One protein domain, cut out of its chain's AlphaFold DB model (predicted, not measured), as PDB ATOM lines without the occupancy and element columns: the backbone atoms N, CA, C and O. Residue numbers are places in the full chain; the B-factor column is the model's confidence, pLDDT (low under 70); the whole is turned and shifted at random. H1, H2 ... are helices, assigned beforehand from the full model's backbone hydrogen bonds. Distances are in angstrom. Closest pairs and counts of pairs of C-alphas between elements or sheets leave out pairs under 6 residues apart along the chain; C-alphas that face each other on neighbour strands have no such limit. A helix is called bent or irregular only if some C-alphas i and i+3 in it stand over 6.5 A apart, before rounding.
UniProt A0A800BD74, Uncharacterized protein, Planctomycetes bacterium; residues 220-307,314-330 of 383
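This is residues 220 to 307 and 314 to 330 of the 383 residues of an uncharacterized protein of Planctomycetes bacterium (UniProt A0A800BD74). One long helix, H1, runs along much of the length of the domain; H2 begins beside the first half of H1 at Thr 252 and points away from it at about a right angle, H3 meets H1 near its beginning, and the small H4 packs on H3. Much of the rest is loop: residues 240 to 251 fold back from the end of H1 to H2, and the long stretches 277 to 295 and 314 to 330 have no named element. The printed part has 105 residues with four named helices, H1 to H4 in order, and no named strand; the class is all helix, though the helices hold 44 of the 105 residues. The whole is compact, with a radius of gyration of the C-alphas of 13.7 A and spans of 42 by 32 by 18 A.

H1, residues 220 to 239, begins at C-alpha 220 (183.987, 163.276, 170.963) and is 28.9 A long. H2 is residues 252 to 258, 9.8 A. H3, residues 264 to 276, is 16.7 A long; it is neither bent nor irregular, but only just: C-alphas 265 and 268 are 6.1 A apart. H4, residues 296 to 299, 5.5 A, ends at C-alpha 299 (181.153, 173.429, 159.353).

H1 touches H2 with its residues 223 to 231 alone, about perpendicular at 88 degrees; the closest C-alphas, of Ser 227 and Thr 252, are 5.2 A apart. H1 touches H3 with residue 222 alone, the closest C-alphas being those of Gln 222 and Asn 268, 6.8 A; they run opposite ways at a steep tilt of 67 degrees, only just short of about perpendicular. H3 touches H4 with residues 267 to 271 alone, the C-alphas of Ala 267 and Ile 298 coming closest at 5.8 A. H1 and H4 are close but not clearly touching, and H2 is apart from H3 and H4. Every O i to N i+4 pair is within hydrogen-bond range in H1 and H2, and 8 of 9 in H3; H4 is too short for such a pair.

The two farthest C-alphas, of Pro 244 and Asn 284, are 42.6 A apart. Residues 308 to 313 are not printed, and C-alphas 307 and 314 are 10.7 A apart across this cut. The links H1 to H2 and H3 to H4 are long; H2 to H3 is tight. The mean pLDDT of the printed part is 93.9, and residue 314 is under 70.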
ATOM      1  N   ARG A 220     182.635 162.784 170.663       94.06
ATOM      2  CA  ARG A 220     183.987 163.276 170.963       94.06
ATOM      3  C   ARG A 220     184.658 163.897 169.737       94.06
ATOM      4  O   ARG A 220     185.114 165.035 169.821       94.06
ATOM      5  N   GLY A 221     184.693 163.173 168.620       94.88
ATOM      6  CA  GLY A 221     185.286 163.658 167.376       94.88
ATOM      7  C   GLY A 221     184.557 164.885 166.833       94.88
ATOM      8  O   GLY A 221     185.201 165.838 166.404       94.88
ATOM      9  N   GLN A 222     183.224 164.915 166.932       95.25
ATOM     10  CA  GLN A 222     182.443 166.084 166.527       95.25
ATOM     11  C   GLN A 222     182.738 167.322 167.389       95.25
ATOM     12  O   GLN A 222     182.939 168.398 166.828       95.25
ATOM     13  N   ILE A 223     182.815 167.184 168.719       95.19
ATOM     14  CA  ILE A 223     183.164 168.290 169.630       95.19
ATOM     15  C   ILE A 223     184.574 168.812 169.339       95.19
ATOM     16  O   ILE A 223     184.791 170.022 169.380       95.19
ATOM     17  N   GLN A 224     185.524 167.923 169.028       96.12
ATOM     18  CA  GLN A 224     186.875 168.328 168.642       96.12
ATOM     19  C   GLN A 224     186.841 169.216 167.389       96.12
ATOM     20  O   GLN A 224     187.366 170.326 167.426       96.12
ATOM     21  N   LEU A 225     186.189 168.760 166.312       96.69
ATOM     22  CA  LEU A 225     186.088 169.534 165.070       96.69
ATOM     23  C   LEU A 225     185.304 170.840 165.269       96.69
ATOM     24  O   LEU A 225     185.672 171.867 164.713       96.69
ATOM     25  N   MET A 226     184.253 170.827 166.094       97.00
ATOM     26  CA  MET A 226     183.508 172.036 166.459       97.00
ATOM     27  C   MET A 226     184.424 173.055 167.146       97.00
ATOM     28  O   MET A 226     184.423 174.225 166.786       97.00
ATOM     29  N   SER A 227     185.227 172.616 168.117       96.12
ATOM     30  CA  SER A 227     186.153 173.489 168.844       96.12
ATOM     31  C   SER A 227     187.192 174.118 167.911       96.12
ATOM     32  O   SER A 227     187.440 175.319 167.984       96.12
ATOM     33  N   GLN A 228     187.735 173.328 166.980       96.12
ATOM     34  CA  GLN A 228     188.643 173.809 165.937       96.12
ATOM     35  C   GLN A 228     187.974 174.835 165.012       96.12
ATOM     36  O   GLN A 228     188.564 175.878 164.743       96.12
ATOM     37  N   ALA A 229     186.743 174.567 164.565       97.06
ATOM     38  CA  ALA A 229     185.995 175.460 163.686       97.06
ATOM     39  C   ALA A 229     185.674 176.798 164.369       97.06
ATOM     40  O   ALA A 229     185.917 177.850 163.788       97.06
ATOM     41  N   VAL A 230     185.248 176.778 165.638       96.88
ATOM     42  CA  VAL A 230     185.026 178.001 166.428       96.88
ATOM     43  C   VAL A 230     186.318 178.810 166.568       96.88
ATOM     44  O   VAL A 230     186.309 180.027 166.397       96.88
ATOM     45  N   GLN A 231     187.448 178.156 166.853       95.56
ATOM     46  CA  GLN A 231     188.739 178.845 166.944       95.56
ATOM     47  C   GLN A 231     189.154 179.474 165.609       95.56
ATOM     48  O   GLN A 231     189.686 180.583 165.609       95.56
ATOM     49  N   ALA A 232     188.916 178.785 164.491       95.44
ATOM     50  CA  ALA A 232     189.209 179.298 163.157       95.44
ATOM     51  C   ALA A 232     188.311 180.497 162.809       95.44
ATOM     52  O   ALA A 232     188.821 181.540 162.410       95.44
ATOM     53  N   GLU A 233     187.000 180.408 163.055       96.62
ATOM     54  CA  GLU A 233     186.048 181.506 162.831       96.62
ATOM     55  C   GLU A 233     186.416 182.757 163.639       96.62
ATOM     56  O   GLU A 233     186.465 183.860 163.093       96.62
ATOM     57  N   ARG A 234     186.715 182.602 164.937       95.81
ATOM     58  CA  ARG A 234     187.099 183.734 165.795       95.81
ATOM     59  C   ARG A 234     188.427 184.342 165.355       95.81
ATOM     60  O   ARG A 234     188.570 185.559 165.390       95.81
ATOM     61  N   ALA A 235     189.379 183.520 164.921       94.50
ATOM     62  CA  ALA A 235     190.658 183.997 164.414       94.50
ATOM     63  C   ALA A 235     190.509 184.783 163.096       94.50
ATOM     64  O   ALA A 235     191.090 185.861 162.990       94.50
ATOM     65  N   HIS A 236     189.676 184.319 162.155       95.31
ATOM     66  CA  HIS A 236     189.325 185.078 160.943       95.31
ATOM     67  C   HIS A 236     188.625 186.396 161.274       95.31
ATOM     68  O   HIS A 236     188.969 187.449 160.752       95.31
ATOM     69  N   ALA A 237     187.673 186.378 162.204       96.50
ATOM     70  CA  ALA A 237     186.980 187.596 162.604       96.50
ATOM     71  C   ALA A 237     187.923 188.632 163.254       96.50
ATOM     72  O   ALA A 237     187.705 189.832 163.094       96.50
ATOM     73  N   VAL A 238     188.983 188.202 163.946       96.00
ATOM     74  CA  VAL A 238     190.024 189.105 164.467       96.00
ATOM     75  C   VAL A 238     190.939 189.621 163.357       96.00
ATOM     76  O   VAL A 238     191.225 190.817 163.330       96.00
ATOM     77  N   SER A 239     191.383 188.768 162.426       94.62
ATOM     78  CA  SER A 239     192.257 189.198 161.320       94.62
ATOM     79  C   SER A 239     191.564 190.176 160.368       94.62
ATOM     80  O   SER A 239     192.202 191.086 159.846       94.62
ATOM     81  N   GLU A 240     190.250 190.043 160.201       97.00
ATOM     82  CA  GLU A 240     189.402 190.957 159.431       97.00
ATOM     83  C   GLU A 240     189.011 192.231 160.206       97.00
ATOM     84  O   GLU A 240     188.301 193.084 159.676       97.00
ATOM     85  N   GLY A 241     189.422 192.366 161.472       97.25
ATOM     86  CA  GLY A 241     189.082 193.514 162.318       97.25
ATOM     87  C   GLY A 241     187.617 193.572 162.768       97.25
ATOM     88  O   GLY A 241     187.180 194.600 163.284       97.25
ATOM     89  N   ARG A 242     186.845 192.488 162.604       98.00
ATOM     90  CA  ARG A 242     185.455 192.378 163.089       98.00
ATOM     91  C   ARG A 242     185.369 192.134 164.595       98.00
ATOM     92  O   ARG A 242     184.328 192.407 165.186       98.00
ATOM     93  N   LEU A 243     186.429 191.604 165.206       97.56
ATOM     94  CA  LEU A 243     186.517 191.350 166.643       97.56
ATOM     95  C   LEU A 243     187.833 191.871 167.233       97.56
ATOM     96  O   LEU A 243     188.881 191.746 166.596       97.56
ATOM     97  N   PRO A 244     187.822 192.378 168.478       97.50
ATOM     98  CA  PRO A 244     189.046 192.637 169.225       97.50
ATOM     99  C   PRO A 244     189.840 191.346 169.468       97.50
ATOM    100  O   PRO A 244     189.263 190.297 169.751       97.50
ATOM    101  N   ALA A 245     191.173 191.426 169.469       95.38
ATOM    102  CA  ALA A 245     192.037 190.265 169.713       95.38
ATOM    103  C   ALA A 245     191.780 189.579 171.072       95.38
ATOM    104  O   ALA A 245     191.878 188.359 171.182       95.38
ATOM    105  N   ALA A 246     191.391 190.345 172.098       95.75
ATOM    106  CA  ALA A 246     191.047 189.808 173.419       95.75
ATOM    107  C   ALA A 246     189.837 188.855 173.388       95.75
ATOM    108  O   ALA A 246     189.731 187.963 174.222       95.75
ATOM    109  N   GLU A 247     188.948 189.011 172.406       94.81
ATOM    110  CA  GLU A 247     187.756 188.183 172.241       94.81
ATOM    111  C   GLU A 247     188.000 186.921 171.397       94.81
ATOM    112  O   GLU A 247     187.079 186.124 171.186       94.81
ATOM    113  N   GLN A 248     189.224 186.704 170.907       93.62
ATOM    114  CA  GLN A 248     189.569 185.494 170.159       93.62
ATOM    115  C   GLN A 248     189.425 184.234 171.022       93.62
ATOM    116  O   GLN A 248     189.005 183.182 170.536       93.62
ATOM    117  N   ILE A 249     189.782 184.344 172.306       93.38
ATOM    118  CA  ILE A 249     189.758 183.237 173.258       93.38
ATOM    119  C   ILE A 249     188.361 183.161 173.870       93.38
ATOM    120  O   ILE A 249     187.979 183.988 174.692       93.38
ATOM    121  N   VAL A 250     187.605 182.141 173.472       94.75
ATOM    122  CA  VAL A 250     186.263 181.860 173.993       94.75
ATOM    123  C   VAL A 250     186.169 180.420 174.476       94.75
ATOM    124  O   VAL A 250     186.878 179.539 173.976       94.75
ATOM    125  N   ASP A 251     185.246 180.149 175.401       94.75
ATOM    126  CA  ASP A 251     184.834 178.772 175.661       94.75
ATOM    127  C   ASP A 251     184.106 178.233 174.424       94.75
ATOM    128  O   ASP A 251     182.930 178.511 174.174       94.75
ATOM    129  N   THR A 252     184.828 177.445 173.632       95.56
ATOM    130  CA  THR A 252     184.293 176.843 172.407       95.56
ATOM    131  C   THR A 252     183.077 175.951 172.660       95.56
ATOM    132  O   THR A 252     182.241 175.815 171.768       95.56
ATOM    133  N   ALA A 253     182.945 175.352 173.851       93.56
ATOM    134  CA  ALA A 253     181.791 174.526 174.182       93.56
ATOM    135  C   ALA A 253     180.538 175.376 174.419       93.56
ATOM    136  O   ALA A 253     179.451 174.971 174.002       93.56
ATOM    137  N   ASP A 254     180.692 176.547 175.044       94.00
ATOM    138  CA  ASP A 254     179.599 177.502 175.225       94.00
ATOM    139  C   ASP A 254     179.191 178.131 173.889       94.00
ATOM    140  O   ASP A 254     178.024 178.064 173.497       94.00
ATOM    141  N   TYR A 255     180.170 178.652 173.141       95.19
ATOM    142  CA  TYR A 255     179.943 179.305 171.851       95.19
ATOM    143  C   TYR A 255     179.331 178.343 170.822       95.19
ATOM    144  O   TYR A 255     178.265 178.609 170.260       95.19
ATOM    145  N   GLY A 256     179.952 177.175 170.625       94.25
ATOM    146  CA  GLY A 256     179.453 176.142 169.715       94.25
ATOM    147  C   GLY A 256     178.128 175.526 170.175       94.25
ATOM    148  O   GLY A 256     177.306 175.123 169.356       94.25
ATOM    149  N   GLY A 257     177.869 175.498 171.485       92.38
ATOM    150  CA  GLY A 257     176.595 175.044 172.039       92.38
ATOM    151  C   GLY A 257     175.420 175.959 171.686       92.38
ATOM    152  O   GLY A 257     174.297 175.473 171.543       92.38
ATOM    153  N   TRP A 258     175.659 177.261 171.525       92.44
ATOM    154  CA  TRP A 258     174.627 178.241 171.182       92.44
ATOM    155  C   TRP A 258     174.414 178.428 169.691       92.44
ATOM    156  O   TRP A 258     173.273 178.598 169.257       92.44
ATOM    157  N   HIS A 259     175.495 178.437 168.919       94.38
ATOM    158  CA  HIS A 259     175.425 178.862 167.533       94.38
ATOM    159  C   HIS A 259     174.770 177.783 166.651       94.38
ATOM    160  O   HIS A 259     175.238 176.640 166.631       94.38
ATOM    161  N   PRO A 260     173.735 178.115 165.857       94.56
ATOM    162  CA  PRO A 260     173.078 177.151 164.976       94.56
ATOM    163  C   PRO A 260     174.027 176.467 163.985       94.56
ATOM    164  O   PRO A 260     173.849 175.284 163.719       94.56
ATOM    165  N   ASN A 261     175.069 177.155 163.499       94.94
ATOM    166  CA  ASN A 261     176.041 176.570 162.556       94.94
ATOM    167  C   ASN A 261     176.834 175.399 163.154       94.94
ATOM    168  O   ASN A 261     177.312 174.536 162.425       94.94
ATOM    169  N   TYR A 262     176.942 175.347 164.482       95.75
ATOM    170  CA  TYR A 262     177.648 174.295 165.208       95.75
ATOM    171  C   TYR A 262     176.697 173.247 165.794       95.75
ATOM    172  O   TYR A 262     177.123 172.375 166.554       95.75
ATOM    173  N   THR A 263     175.406 173.292 165.433       94.06
ATOM    174  CA  THR A 263     174.440 172.307 165.915       94.06
ATOM    175  C   THR A 263     174.832 170.903 165.456       94.06
ATOM    176  O   THR A 263     175.016 170.649 164.256       94.06
ATOM    177  N   PRO A 264     174.905 169.927 166.372       93.56
ATOM    178  CA  PRO A 264     175.229 168.579 165.976       93.56
ATOM    179  C   PRO A 264     174.039 167.901 165.285       93.56
ATOM    180  O   PRO A 264     174.218 166.848 164.691       93.56
ATOM    181  N   LEU A 265     172.839 168.502 165.282       92.00
ATOM    182  CA  LEU A 265     171.694 167.990 164.521       92.00
ATOM    183  C   LEU A 265     171.991 167.881 163.019       92.00
ATOM    184  O   LEU A 265     171.471 166.980 162.367       92.00
ATOM    185  N   VAL A 266     172.840 168.767 162.492       93.56
ATOM    186  CA  VAL A 266     173.321 168.730 161.104       93.56
ATOM    187  C   VAL A 266     174.745 168.185 161.056       93.56
ATOM    188  O   VAL A 266     175.015 167.231 160.323       93.56
ATOM    189  N   ALA A 267     175.640 168.721 161.893       95.19
ATOM    190  CA  ALA A 267     177.057 168.376 161.843       95.19
ATOM    191  C   ALA A 267     177.324 166.884 162.103       95.19
ATOM    192  O   ALA A 267     178.226 166.323 161.488       95.19
ATOM    193  N   ASN A 268     176.527 166.189 162.930       94.81
ATOM    194  CA  ASN A 268     176.708 164.746 163.121       94.81
ATOM    195  C   ASN A 268     176.367 163.923 161.885       94.81
ATOM    196  O   ASN A 268     176.983 162.880 161.691       94.81
ATOM    197  N   TRP A 269     175.394 164.334 161.071       95.56
ATOM    198  CA  TRP A 269     175.086 163.604 159.841       95.56
ATOM    199  C   TRP A 269     176.212 163.748 158.828       95.56
ATOM    200  O   TRP A 269     176.657 162.741 158.282       95.56
ATOM    201  N   LEU A 270     176.712 164.973 158.647       96.50
ATOM    202  CA  LEU A 270     177.876 165.238 157.802       96.50
ATOM    203  C   LEU A 270     179.084 164.452 158.311       96.50
ATOM    204  O   LEU A 270     179.707 163.703 157.564       96.50
ATOM    205  N   TYR A 271     179.349 164.521 159.616       96.19
ATOM    206  CA  TYR A 271     180.438 163.785 160.240       96.19
ATOM    207  C   TYR A 271     180.296 162.275 160.043       96.19
ATOM    208  O   TYR A 271     181.257 161.616 159.661       96.19
ATOM    209  N   ALA A 272     179.117 161.705 160.310       94.81
ATOM    210  CA  ALA A 272     178.874 160.273 160.162       94.81
ATOM    211  C   ALA A 272     179.072 159.824 158.710       94.81
ATOM    212  O   ALA A 272     179.642 158.758 158.481       94.81
ATOM    213  N   LEU A 273     178.637 160.640 157.745       95.50
ATOM    214  CA  LEU A 273     178.826 160.386 156.322       95.50
ATOM    215  C   LEU A 273     180.315 160.388 155.954       95.50
ATOM    216  O   LEU A 273     180.807 159.367 155.478       95.50
ATOM    217  N   HIS A 274     181.041 161.469 156.256       95.81
ATOM    218  CA  HIS A 274     182.480 161.587 155.979       95.81
ATOM    219  C   HIS A 274     183.300 160.515 156.705       95.81
ATOM    220  O   HIS A 274     184.187 159.892 156.121       95.81
ATOM    221  N   SER A 275     182.969 160.234 157.967       93.38
ATOM    222  CA  SER A 275     183.590 159.152 158.725       93.38
ATOM    223  C   SER A 275     183.369 157.830 157.993       93.38
ATOM    224  O   SER A 275     184.336 157.172 157.636       93.38
ATOM    225  N   ARG A 276     182.126 157.474 157.648       90.75
ATOM    226  CA  ARG A 276     181.803 156.207 156.970       90.75
ATOM    227  C   ARG A 276     182.483 156.037 155.608       90.75
ATOM    228  O   ARG A 276     182.804 154.904 155.260       90.75
ATOM    229  N   THR A 277     182.695 157.109 154.849       93.25
ATOM    230  CA  THR A 277     183.353 157.049 153.531       93.25
ATOM    231  C   THR A 277     184.881 157.038 153.612       93.25
ATOM    232  O   THR A 277     185.533 157.146 152.580       93.25
ATOM    233  N   GLY A 278     185.465 156.940 154.812       93.00
ATOM    234  CA  GLY A 278     186.919 156.952 154.993       93.00
ATOM    235  C   GLY A 278     187.552 158.323 154.761       93.00
ATOM    236  O   GLY A 278     188.753 158.417 154.574       93.00
ATOM    237  N   TYR A 279     186.763 159.399 154.781       95.50
ATOM    238  CA  TYR A 279     187.215 160.734 154.383       95.50
ATOM    239  C   TYR A 279     188.368 161.273 155.244       95.50
ATOM    240  O   TYR A 279     189.245 161.980 154.757       95.50
ATOM    241  N   PHE A 280     188.386 160.901 156.527       96.50
ATOM    242  CA  PHE A 280     189.400 161.333 157.490       96.50
ATOM    243  C   PHE A 280     190.710 160.535 157.423       96.50
ATOM    244  O   PHE A 280     191.633 160.833 158.184       96.50
ATOM    245  N   GLU A 281     190.797 159.505 156.576       96.56
ATOM    246  CA  GLU A 281     191.949 158.604 156.501       96.56
ATOM    247  C   GLU A 281     192.429 158.404 155.059       96.56
ATOM    248  O   GLU A 281     191.664 158.514 154.103       96.56
ATOM    249  N   ASP A 282     193.731 158.171 154.894       95.81
ATOM    250  CA  ASP A 282     194.312 157.772 153.615       95.81
ATOM    251  C   ASP A 282     194.152 156.259 153.393       95.81
ATOM    252  O   ASP A 282     193.611 155.533 154.230       95.81
ATOM    253  N   GLU A 283     194.644 155.767 152.259       94.56
ATOM    254  CA  GLU A 283     194.600 154.341 151.908       94.56
ATOM    255  C   GLU A 283     195.348 153.446 152.913       94.56
ATOM    256  O   GLU A 283     195.059 152.258 153.026       94.56
ATOM    257  N   ASN A 284     196.269 154.023 153.693       94.69
ATOM    258  CA  ASN A 284     197.037 153.339 154.730       94.69
ATOM    259  C   ASN A 284     196.398 153.475 156.126       94.69
ATOM    260  O   ASN A 284     197.009 153.082 157.122       94.69
ATOM    261  N   GLY A 285     195.205 154.072 156.233       92.25
ATOM    262  CA  GLY A 285     194.524 154.326 157.504       92.25
ATOM    263  C   GLY A 285     195.144 155.452 158.343       92.25
ATOM    264  O   GLY A 285     194.804 155.605 159.522       92.25
ATOM    265  N   LYS A 286     196.063 156.245 157.779       95.62
ATOM    266  CA  LYS A 286     196.665 157.397 158.463       95.62
ATOM    267  C   LYS A 286     195.728 158.605 158.394       95.62
ATOM    268  O   LYS A 286     195.021 158.769 157.405       95.62
ATOM    269  N   PRO A 287     195.712 159.470 159.424       96.31
ATOM    270  CA  PRO A 287     194.878 160.669 159.418       96.31
ATOM    271  C   PRO A 287     195.234 161.610 158.258       96.31
ATOM    272  O   PRO A 287     196.390 162.009 158.118       96.31
ATOM    273  N   ARG A 288     194.230 162.022 157.478       95.75
ATOM    274  CA  ARG A 288     194.363 163.051 156.436       95.75
ATOM    275  C   ARG A 288     194.156 164.434 157.036       95.75
ATOM    276  O   ARG A 288     193.064 164.970 156.958       95.75
ATOM    277  N   ASN A 289     195.177 165.006 157.668       95.00
ATOM    278  CA  ASN A 289     195.074 166.370 158.198       95.00
ATOM    279  C   ASN A 289     194.914 167.417 157.070       95.00
ATOM    280  O   ASN A 289     195.153 167.139 155.893       95.00
ATOM    281  N   GLY A 290     194.492 168.621 157.447       91.88
ATOM    282  CA  GLY A 290     194.167 169.747 156.574       91.88
ATOM    283  C   GLY A 290     192.687 170.121 156.675       91.88
ATOM    284  O   GLY A 290     191.835 169.243 156.788       91.88
ATOM    285  N   GLY A 291     192.379 171.422 156.612       92.06
ATOM    286  CA  GLY A 291     191.009 171.941 156.755       92.06
ATOM    287  C   GLY A 291     190.002 171.324 155.787       92.06
ATOM    288  O   GLY A 291     188.885 171.005 156.195       92.06
ATOM    289  N   GLU A 292     190.436 171.083 154.545       94.44
ATOM    290  CA  GLU A 292     189.652 170.403 153.505       94.44
ATOM    291  C   GLU A 292     189.218 169.005 153.933       94.44
ATOM    292  O   GLU A 292     188.134 168.561 153.597       94.44
ATOM    293  N   ASN A 293     190.034 168.323 154.733       94.75
ATOM    294  CA  ASN A 293     189.740 166.985 155.218       94.75
ATOM    295  C   ASN A 293     189.114 166.992 156.634       94.75
ATOM    296  O   ASN A 293     188.826 165.919 157.158       94.75
ATOM    297  N   SER A 294     188.913 168.155 157.278       94.81
ATOM    298  CA  SER A 294     188.469 168.268 158.680       94.81
ATOM    299  C   SER A 294     187.244 169.177 158.875       94.81
ATOM    300  O   SER A 294     186.113 168.696 158.832       94.81
ATOM    301  N   ILE A 295     187.441 170.469 159.147       96.75
ATOM    302  CA  ILE A 295     186.400 171.409 159.585       96.75
ATOM    303  C   ILE A 295     185.605 172.033 158.432       96.75
ATOM    304  O   ILE A 295     184.429 172.337 158.631       96.75
ATOM    305  N   ILE A 296     186.181 172.166 157.232       96.94
ATOM    306  CA  ILE A 296     185.500 172.745 156.059       96.94
ATOM    307  C   ILE A 296     184.272 171.915 155.650       96.94
ATOM    308  O   ILE A 296     183.176 172.468 155.615       96.94
ATOM    309  N   PRO A 297     184.372 170.598 155.403       96.88
ATOM    310  CA  PRO A 297     183.217 169.816 154.958       96.88
ATOM    311  C   PRO A 297     182.120 169.660 156.020       96.88
ATOM    312  O   PRO A 297     180.983 169.334 155.686       96.88
ATOM    313  N   ILE A 298     182.443 169.875 157.299       97.12
ATOM    314  CA  ILE A 298     181.487 169.715 158.404       97.12
ATOM    315  C   ILE A 298     180.831 171.042 158.792       97.12
ATOM    316  O   ILE A 298     179.629 171.067 159.053       97.12
ATOM    317  N   TYR A 299     181.601 172.131 158.840       97.38
ATOM    318  CA  TYR A 299     181.153 173.429 159.353       97.38
ATOM    319  C   TYR A 299     181.283 174.577 158.349       97.38
ATOM    320  O   TYR A 299     180.811 175.673 158.629       97.38
ATOM    321  N   GLY A 300     181.915 174.360 157.194       97.12
ATOM    322  CA  GLY A 300     182.141 175.403 156.192       97.12
ATOM    323  C   GLY A 300     183.135 176.480 156.630       97.12
ATOM    324  O   GLY A 300     183.119 177.572 156.073       97.12
ATOM    325  N   VAL A 301     183.977 176.203 157.633       96.69
ATOM    326  CA  VAL A 301     184.954 177.162 158.171       96.69
ATOM    327  C   VAL A 301     186.352 176.786 157.697       96.69
ATOM    328  O   VAL A 301     186.824 175.686 157.982       96.69
ATOM    329  N   ALA A 302     187.021 177.697 156.989       96.06
ATOM    330  CA  ALA A 302     188.404 177.502 156.566       96.06
ATOM    331  C   ALA A 302     189.356 177.600 157.774       96.06
ATOM    332  O   ALA A 302     189.158 178.475 158.619       96.06
ATOM    333  N   PRO A 303     190.392 176.751 157.884       94.75
ATOM    334  CA  PRO A 303     191.404 176.907 158.925       94.75
ATOM    335  C   PRO A 303     192.180 178.212 158.705       94.75
ATOM    336  O   PRO A 303     192.291 178.693 157.577       94.75
ATOM    337  N   VAL A 304     192.733 178.791 159.770       91.62
ATOM    338  CA  VAL A 304     193.652 179.923 159.618       91.62
ATOM    339  C   VAL A 304     195.027 179.386 159.255       91.62
ATOM    340  O   VAL A 304     195.632 178.652 160.038       91.62
ATOM    341  N   GLU A 305     195.530 179.765 158.079       83.75
ATOM    342  CA  GLU A 305     196.912 179.488 157.699       83.75
ATOM    343  C   GLU A 305     197.844 180.167 158.702       83.75
ATOM    344  O   GLU A 305     197.911 181.394 158.813       83.75
ATOM    345  N   ARG A 306     198.554 179.361 159.489       72.12
ATOM    346  CA  ARG A 306     199.598 179.886 160.356       72.12
ATOM    347  C   ARG A 306     200.810 180.227 159.503       72.12
ATOM    348  O   ARG A 306     201.335 179.373 158.794       72.12
ATOM    349  N   GLY A 307     201.280 181.467 159.632       75.81
ATOM    350  CA  GLY A 307     202.589 181.852 159.122       75.81
ATOM    351  C   GLY A 307     203.699 180.964 159.713       75.81
ATOM    352  O   GLY A 307     203.516 180.396 160.798       75.81
ATOM    353  N   ASP A 314     199.338 172.936 164.847       68.19
ATOM    354  CA  ASP A 314     198.247 173.274 163.926       68.19
ATOM    355  C   ASP A 314     197.026 172.403 164.247       68.19
ATOM    356  O   ASP A 314     196.810 171.328 163.693       68.19
ATOM    357  N   THR A 315     196.273 172.807 165.267       80.38
ATOM    358  CA  THR A 315     195.126 172.037 165.734       80.38
ATOM    359  C   THR A 315     193.923 172.199 164.825       80.38
ATOM    360  O   THR A 315     193.089 171.302 164.836       80.38
ATOM    361  N   GLN A 316     193.823 173.285 164.049       84.06
ATOM    362  CA  GLN A 316     192.634 173.626 163.260       84.06
ATOM    363  C   GLN A 316     192.492 172.756 162.002       84.06
ATOM    364  O   GLN A 316     191.375 172.500 161.560       84.06
ATOM    365  N   GLY A 317     193.600 172.225 161.473       86.00
ATOM    366  CA  GLY A 317     193.595 171.261 160.370       86.00
ATOM    367  C   GLY A 317     193.479 169.792 160.791       86.00
ATOM    368  O   GLY A 317     193.330 168.925 159.934       86.00
ATOM    369  N   ASN A 318     193.547 169.461 162.080       94.19
ATOM    370  CA  ASN A 318     193.614 168.057 162.487       94.19
ATOM    371  C   ASN A 318     192.257 167.364 162.387       94.19
ATOM    372  O   ASN A 318     191.279 167.803 162.994       94.19
ATOM    373  N   VAL A 319     192.225 166.210 161.726       95.50
ATOM    374  CA  VAL A 319     191.077 165.297 161.799       95.50
ATOM    375  C   VAL A 319     190.901 164.773 163.238       95.50
ATOM    376  O   VAL A 319     191.765 164.996 164.098       95.50
ATOM    377  N   PRO A 320     189.798 164.069 163.558       96.00
ATOM    378  CA  PRO A 320     189.610 163.469 164.876       96.00
ATOM    379  C   PRO A 320     190.843 162.658 165.303       96.00
ATOM    380  O   PRO A 320     191.301 161.762 164.583       96.00
ATOM    381  N   THR A 321     191.416 163.018 166.456       94.75
ATOM    382  CA  THR A 321     192.725 162.504 166.896       94.75
ATOM    383  C   THR A 321     192.653 161.028 167.253       94.75
ATOM    384  O   THR A 321     193.563 160.253 166.951       94.75
ATOM    385  N   HIS A 322     191.543 160.617 167.860       94.38
ATOM    386  CA  HIS A 322     191.309 159.234 168.213       94.38
ATOM    387  C   HIS A 322     190.910 158.426 166.981       94.38
ATOM    388  O   HIS A 322     189.907 158.706 166.332       94.38
ATOM    389  N   TRP A 323     191.653 157.351 166.726       93.88
ATOM    390  CA  TRP A 323     191.369 156.398 165.651       93.88
ATOM    391  C   TRP A 323     189.933 155.850 165.686       93.88
ATOM    392  O   TRP A 323     189.303 155.694 164.642       93.88
ATOM    393  N   ALA A 324     189.388 155.636 166.888       94.19
ATOM    394  CA  ALA A 324     188.010 155.189 167.082       94.19
ATOM    395  C   ALA A 324     186.962 156.197 166.582       94.19
ATOM    396  O   ALA A 324     185.837 155.806 166.317       94.19
ATOM    397  N   ASP A 325     187.294 157.478 166.429       95.19
ATOM    398  CA  ASP A 325     186.324 158.476 165.969       95.19
ATOM    399  C   ASP A 325     186.240 158.531 164.424       95.19
ATOM    400  O   ASP A 325     185.349 159.153 163.850       95.19
ATOM    401  N   ARG A 326     187.128 157.827 163.713       94.81
ATOM    402  CA  ARG A 326     187.188 157.793 162.244       94.81
ATOM    403  C   ARG A 326     186.607 156.485 161.701       94.81
ATOM    404  O   ARG A 326     186.592 155.469 162.396       94.81
ATOM    405  N   CYS A 327     186.118 156.490 160.462       92.56
ATOM    406  CA  CYS A 327     185.631 155.289 159.764       92.56
ATOM    407  C   CYS A 327     184.500 154.527 160.476       92.56
ATOM    408  O   CYS A 327     184.353 153.316 160.307       92.56
ATOM    409  N   GLY A 328     183.694 155.222 161.287       91.75
ATOM    410  CA  GLY A 328     182.624 154.613 162.082       91.75
ATOM    411  C   GLY A 328     183.111 153.634 163.160       91.75
ATOM    412  O   GLY A 328     182.312 152.840 163.663       91.75
ATOM    413  N   ARG A 329     184.404 153.664 163.516       94.06
ATOM    414  CA  ARG A 329     185.022 152.762 164.506       94.06
ATOM    415  C   ARG A 329     184.622 153.063 165.948       94.06
ATOM    416  O   ARG A 329     185.088 152.395 166.858       94.06
ATOM    417  N   HIS A 330     183.739 154.019 166.192       93.19
ATOM    418  CA  HIS A 330     183.162 154.250 167.514       93.19
ATOM    419  C   HIS A 330     182.047 153.244 167.802       93.19
ATOM    420  O   HIS A 330     181.701 152.998 168.955       93.19
TER     421      HIS A 330